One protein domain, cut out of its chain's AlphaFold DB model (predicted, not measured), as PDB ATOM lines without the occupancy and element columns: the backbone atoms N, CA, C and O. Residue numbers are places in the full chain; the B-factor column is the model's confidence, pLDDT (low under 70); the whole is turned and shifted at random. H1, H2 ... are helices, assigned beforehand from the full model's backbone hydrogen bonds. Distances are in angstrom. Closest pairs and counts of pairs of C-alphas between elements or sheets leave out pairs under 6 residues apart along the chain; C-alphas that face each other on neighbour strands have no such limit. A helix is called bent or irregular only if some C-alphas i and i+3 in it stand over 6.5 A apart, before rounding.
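AT A GLANCE: This is residues 2 to 23 and 65 to 88 of the 190 residues of an uncharacterized protein of Cryptococcus amylolentus CBS 6039 (UniProt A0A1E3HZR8). Two long helices, H1 and H2, lie side by side and nearly antiparallel in a flat, loosely joined pair, with a clear gap along most of their length and the free residues 83 to 88 of H2 sticking out at one end. The printed part has 46 residues with two named helices, H1 then H2 along the chain, and no named strand; the class is all helix. It is loose, with a radius of gyration of the C-alphas of 12.2 A, and its C-alphas span 39 by 22 by 6 A.

HOW THE PARTS SIT: Start with H1, residues 2 to 21, and look across from it to H2, residues 65 to 88. The two are close but not clearly touching, with 1 pair of C-alphas within 8 A. That closest pair is Val 10 and Thr 75, whose C-alphas are 7.8 A apart. Their lines stand at a shallow tilt of 6 degrees and run opposite ways, and their centres are 13.0 A apart. Further along H2, residues 83 to 88 stand free. In H2 every O i to N i+4 pair is within hydrogen-bond range; in H1 14 of 16 are.

IN THESE COORDINATES: Find C-alpha 2 at (9.907, 36.833, -29.454); from there H1 runs 29.3 A to C-alpha 21 at (0.690, 47.172, -3.588). H1 is neither bent nor irregular, but only just: C-alphas 10 and 13 are 6.2 A apart. Residues 22 and 23 follow it. Next find C-alpha 65 at (10.533, 47.845, 1.658), where H2 begins; it runs 34.9 A to C-alpha 88 at (24.760, 31.169, -25.500).

THE WHOLE: The two C-alphas farthest apart are those of Ile 23 and Trp 88, at 40.4 A. Look between residues 23 and 65 for the cut: residues 24 to 64 are not printed, and C-alphas 23 and 65 are 16.0 A apart across it. The link from H1 to H2 is the link across the cut. The mean pLDDT of the printed part is 75.0, and it is under 70 at residues 2 to 3, 18, 20 to 23 and 88.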
ATOM      1  N   ARG A   2       9.186  37.318 -30.658       61.69
ATOM      2  CA  ARG A   2       9.907  36.833 -29.454       61.69
ATOM      3  C   ARG A   2      10.225  37.911 -28.405       61.69
ATOM      4  O   ARG A   2      10.155  37.635 -27.220       61.69
ATOM      5  N   THR A   3      10.542  39.131 -28.830       65.19
ATOM      6  CA  THR A   3      10.817  40.260 -27.925       65.19
ATOM      7  C   THR A   3       9.569  40.726 -27.183       65.19
ATOM      8  O   THR A   3       9.624  40.944 -25.981       65.19
ATOM      9  N   LEU A   4       8.429  40.793 -27.872       70.06
ATOM     10  CA  LEU A   4       7.150  41.218 -27.299       70.06
ATOM     11  C   LEU A   4       6.661  40.231 -26.223       70.06
ATOM     12  O   LEU A   4       6.227  40.656 -25.162       70.06
ATOM     13  N   ALA A   5       6.853  38.925 -26.446       71.19
ATOM     14  CA  ALA A   5       6.554  37.890 -25.454       71.19
ATOM     15  C   ALA A   5       7.463  37.949 -24.211       71.19
ATOM     16  O   ALA A   5       7.028  37.652 -23.105       71.19
ATOM     17  N   LEU A   6       8.731  38.341 -24.365       70.44
ATOM     18  CA  LEU A   6       9.626  38.524 -23.216       70.44
ATOM     19  C   LEU A   6       9.231  39.751 -22.389       70.44
ATOM     20  O   LEU A   6       9.259  39.687 -21.164       70.44
ATOM     21  N   TYR A   7       8.809  40.834 -23.048       72.69
ATOM     22  CA  TYR A   7       8.289  42.010 -22.357       72.69
ATOM     23  C   TYR A   7       7.011  41.697 -21.586       72.69
ATOM     24  O   TYR A   7       6.920  42.084 -20.430       72.69
ATOM     25  N   THR A   8       6.058  40.953 -22.152       75.31
ATOM     26  CA  THR A   8       4.830  40.602 -21.419       75.31
ATOM     27  C   THR A   8       5.106  39.717 -20.205       75.31
ATOM     28  O   THR A   8       4.508  39.942 -19.159       75.31
ATOM     29  N   ILE A   9       6.049  38.774 -20.290       75.31
ATOM     30  CA  ILE A   9       6.411  37.898 -19.161       75.31
ATOM     31  C   ILE A   9       7.062  38.674 -18.007       75.31
ATOM     32  O   ILE A   9       6.887  38.292 -16.856       75.31
ATOM     33  N   VAL A  10       7.796  39.754 -18.287       74.81
ATOM     34  CA  VAL A  10       8.442  40.575 -17.245       74.81
ATOM     35  C   VAL A  10       7.513  41.685 -16.744       74.81
ATOM     36  O   VAL A  10       7.459  41.958 -15.548       74.81
ATOM     37  N   LEU A  11       6.745  42.302 -17.643       75.75
ATOM     38  CA  LEU A  11       5.864  43.425 -17.330       75.75
ATOM     39  C   LEU A  11       4.589  42.979 -16.598       75.75
ATOM     40  O   LEU A  11       4.121  43.699 -15.724       75.75
ATOM     41  N   ALA A  12       4.038  41.800 -16.909       75.88
ATOM     42  CA  ALA A  12       2.829  41.289 -16.260       75.88
ATOM     43  C   ALA A  12       2.980  41.059 -14.741       75.88
ATOM     44  O   ALA A  12       2.136  41.561 -14.000       75.88
ATOM     45  N   PRO A  13       4.026  40.373 -14.231       73.69
ATOM     46  CA  PRO A  13       4.206  40.226 -12.789       73.69
ATOM     47  C   PRO A  13       4.550  41.560 -12.124       73.69
ATOM     48  O   PRO A  13       4.097  41.808 -11.014       73.69
ATOM     49  N   PHE A  14       5.284  42.449 -12.804       72.25
ATOM     50  CA  PHE A  14       5.561  43.789 -12.289       72.25
ATOM     51  C   PHE A  14       4.274  44.611 -12.127       72.25
ATOM     52  O   PHE A  14       4.035  45.161 -11.060       72.25
ATOM     53  N   LEU A  15       3.400  44.626 -13.139       73.38
ATOM     54  CA  LEU A  15       2.092  45.282 -13.065       73.38
ATOM     55  C   LEU A  15       1.174  44.637 -12.023       73.38
ATOM     56  O   LEU A  15       0.471  45.358 -11.328       73.38
ATOM     57  N   ALA A  16       1.194  43.310 -11.875       73.69
ATOM     58  CA  ALA A  16       0.415  42.619 -10.846       73.69
ATOM     59  C   ALA A  16       0.877  42.988  -9.428       73.69
ATOM     60  O   ALA A  16       0.043  43.200  -8.554       73.69
ATOM     61  N   ILE A  17       2.189  43.125  -9.209       71.12
ATOM     62  CA  ILE A  17       2.761  43.606  -7.942       71.12
ATOM     63  C   ILE A  17       2.390  45.081  -7.735       71.12
ATOM     64  O   ILE A  17       1.883  45.441  -6.679       71.12
ATOM     65  N   CYS A  18       2.542  45.932  -8.750       66.94
ATOM     66  CA  CYS A  18       2.123  47.331  -8.667       66.94
ATOM     67  C   CYS A  18       0.615  47.485  -8.419       66.94
ATOM     68  O   CYS A  18       0.227  48.418  -7.739       66.94
ATOM     69  N   LEU A  19      -0.243  46.592  -8.913       71.00
ATOM     70  CA  LEU A  19      -1.676  46.603  -8.598       71.00
ATOM     71  C   LEU A  19      -1.965  46.061  -7.194       71.00
ATOM     72  O   LEU A  19      -2.833  46.591  -6.510       71.00
ATOM     73  N   ALA A  20      -1.231  45.041  -6.747       64.19
ATOM     74  CA  ALA A  20      -1.385  44.469  -5.412       64.19
ATOM     75  C   ALA A  20      -0.904  45.410  -4.294       64.19
ATOM     76  O   ALA A  20      -1.429  45.350  -3.187       64.19
ATOM     77  N   PHE A  21       0.083  46.268  -4.575       62.56
ATOM     78  CA  PHE A  21       0.690  47.172  -3.588       62.56
ATOM     79  C   PHE A  21       0.438  48.666  -3.857       62.56
ATOM     80  O   PHE A  21       0.669  49.487  -2.976       62.56
ATOM     81  N   GLY A  22       0.016  49.037  -5.067       57.56
ATOM     82  CA  GLY A  22       0.005  50.418  -5.564       57.56
ATOM     83  C   GLY A  22      -1.374  51.024  -5.796       57.56
ATOM     84  O   GLY A  22      -1.469  52.024  -6.503       57.56
ATOM     85  N   ILE A  23      -2.426  50.500  -5.172       49.12
ATOM     86  CA  ILE A  23      -3.605  51.323  -4.886       49.12
ATOM     87  C   ILE A  23      -3.591  51.587  -3.380       49.12
ATOM     88  O   ILE A  23      -4.222  50.853  -2.625       49.12
ATOM     89  N   LEU A  65       9.257  47.538   2.309       74.88
ATOM     90  CA  LEU A  65      10.533  47.845   1.658       74.88
ATOM     91  C   LEU A  65      11.338  46.573   1.369       74.88
ATOM     92  O   LEU A  65      11.832  46.405   0.254       74.88
ATOM     93  N   GLY A  66      11.408  45.640   2.323       77.44
ATOM     94  CA  GLY A  66      12.072  44.349   2.134       77.44
ATOM     95  C   GLY A  66      11.477  43.523   0.987       77.44
ATOM     96  O   GLY A  66      12.219  42.978   0.168       77.44
ATOM     97  N   VAL A  67      10.147  43.479   0.877       79.19
ATOM     98  CA  VAL A  67       9.446  42.774  -0.210       79.19
ATOM     99  C   VAL A  67       9.732  43.431  -1.561       79.19
ATOM    100  O   VAL A  67      10.087  42.734  -2.514       79.19
ATOM    101  N   VAL A  68       9.664  44.762  -1.647       79.00
ATOM    102  CA  VAL A  68       9.945  45.501  -2.890       79.00
ATOM    103  C   VAL A  68      11.393  45.289  -3.343       79.00
ATOM    104  O   VAL A  68      11.636  44.966  -4.511       79.00
ATOM    105  N   VAL A  69      12.355  45.400  -2.423       82.06
ATOM    106  CA  VAL A  69      13.779  45.158  -2.710       82.06
ATOM    107  C   VAL A  69      14.014  43.704  -3.132       82.06
ATOM    108  O   VAL A  69      14.735  43.457  -4.102       82.06
ATOM    109  N   GLY A  70      13.359  42.738  -2.480       85.12
ATOM    110  CA  GLY A  70      13.419  41.323  -2.853       85.12
ATOM    111  C   GLY A  70      12.896  41.059  -4.270       85.12
ATOM    112  O   GLY A  70      13.548  40.371  -5.060       85.12
ATOM    113  N   CYS A  71      11.762  41.656  -4.640       82.25
ATOM    114  CA  CYS A  71      11.207  41.549  -5.991       82.25
ATOM    115  C   CYS A  71      12.129  42.174  -7.055       82.25
ATOM    116  O   CYS A  71      12.332  41.584  -8.122       82.25
ATOM    117  N   LEU A  72      12.740  43.327  -6.768       81.69
ATOM    118  CA  LEU A  72      13.738  43.956  -7.646       81.69
ATOM    119  C   LEU A  72      14.993  43.078  -7.820       81.69
ATOM    120  O   LEU A  72      15.502  42.920  -8.933       81.69
ATOM    121  N   ALA A  73      15.473  42.436  -6.755       84.50
ATOM    122  CA  ALA A  73      16.610  41.517  -6.836       84.50
ATOM    123  C   ALA A  73      16.294  40.264  -7.680       84.50
ATOM    124  O   ALA A  73      17.096  39.843  -8.516       84.50
ATOM    125  N   LEU A  74      15.102  39.681  -7.527       85.38
ATOM    126  CA  LEU A  74      14.696  38.508  -8.310       85.38
ATOM    127  C   LEU A  74      14.513  38.835  -9.797       85.38
ATOM    128  O   LEU A  74      14.963  38.078 -10.660       85.38
ATOM    129  N   THR A  75      13.895  39.973 -10.112       82.69
ATOM    130  CA  THR A  75      13.679  40.419 -11.500       82.69
ATOM    131  C   THR A  75      14.992  40.736 -12.218       82.69
ATOM    132  O   THR A  75      15.165  40.361 -13.385       82.69
ATOM    133  N   THR A  76      15.956  41.353 -11.528       83.69
ATOM    134  CA  THR A  76      17.299  41.616 -12.077       83.69
ATOM    135  C   THR A  76      18.085  40.323 -12.303       83.69
ATOM    136  O   THR A  76      18.646  40.133 -13.388       83.69
ATOM    137  N   MET A  77      18.055  39.387 -11.351       85.50
ATOM    138  CA  MET A  77      18.665  38.059 -11.502       85.50
ATOM    139  C   MET A  77      18.053  37.273 -12.664       85.50
ATOM    140  O   MET A  77      18.783  36.730 -13.497       85.50
ATOM    141  N   PHE A  78      16.723  37.255 -12.776       84.81
ATOM    142  CA  PHE A  78      16.029  36.584 -13.872       84.81
ATOM    143  C   PHE A  78      16.402  37.190 -15.233       84.81
ATOM    144  O   PHE A  78      16.731  36.460 -16.174       84.81
ATOM    145  N   SER A  79      16.441  38.521 -15.322       82.25
ATOM    146  CA  SER A  79      16.860  39.240 -16.532       82.25
ATOM    147  C   SER A  79      18.308  38.916 -16.915       82.25
ATOM    148  O   SER A  79      18.595  38.651 -18.084       82.25
ATOM    149  N   CYS A  80      19.215  38.845 -15.934       84.19
ATOM    150  CA  CYS A  80      20.610  38.453 -16.142       84.19
ATOM    151  C   CYS A  80      20.733  37.003 -16.645       84.19
ATOM    152  O   CYS A  80      21.458  36.732 -17.609       84.19
ATOM    153  N   CYS A  81      19.977  36.071 -16.057       84.69
ATOM    154  CA  CYS A  81      19.929  34.672 -16.487       84.69
ATOM    155  C   CYS A  81      19.412  34.529 -17.925       84.69
ATOM    156  O   CYS A  81      20.009  33.810 -18.731       84.69
ATOM    157  N   MET A  82      18.343  35.247 -18.278       81.31
ATOM    158  CA  MET A  82      17.789  35.249 -19.634       81.31
ATOM    159  C   MET A  82      18.754  35.873 -20.645       81.31
ATOM    160  O   MET A  82      18.930  35.342 -21.744       81.31
ATOM    161  N   TRP A  83      19.440  36.951 -20.268       80.00
ATOM    162  CA  TRP A  83      20.463  37.570 -21.106       80.00
ATOM    163  C   TRP A  83      21.648  36.638 -21.358       80.00
ATOM    164  O   TRP A  83      22.066  36.476 -22.509       80.00
ATOM    165  N   ARG A  84      22.144  35.957 -20.317       82.12
ATOM    166  CA  ARG A  84      23.165  34.913 -20.476       82.12
ATOM    167  C   ARG A  84      22.664  33.828 -21.424       82.12
ATOM    168  O   ARG A  84      23.346  33.533 -22.400       82.12
ATOM    169  N   ARG A  85      21.461  33.286 -21.211       78.44
ATOM    170  CA  ARG A  85      20.895  32.227 -22.063       78.44
ATOM    171  C   ARG A  85      20.801  32.639 -23.536       78.44
ATOM    172  O   ARG A  85      21.140  31.838 -24.402       78.44
ATOM    173  N   ASN A  86      20.412  33.882 -23.819       70.69
ATOM    174  CA  ASN A  86      20.315  34.396 -25.188       70.69
ATOM    175  C   ASN A  86      21.684  34.614 -25.852       70.69
ATOM    176  O   ASN A  86      21.776  34.496 -27.069       70.69
ATOM    177  N   ARG A  87      22.752  34.882 -25.085       71.81
ATOM    178  CA  ARG A  87      24.126  34.957 -25.624       71.81
ATOM    179  C   ARG A  87      24.715  33.590 -25.967       71.81
ATOM    180  O   ARG A  87      25.545  33.502 -26.865       71.81
ATOM    181  N   TRP A  88      24.294  32.540 -25.261       63.91
ATOM    182  CA  TRP A  88      24.760  31.169 -25.500       63.91
ATOM    183  C   TRP A  88      23.948  30.418 -26.552       63.91
ATOM    184  O   TRP A  88      24.368  29.348 -26.989       63.91
TER     185      TRP A  88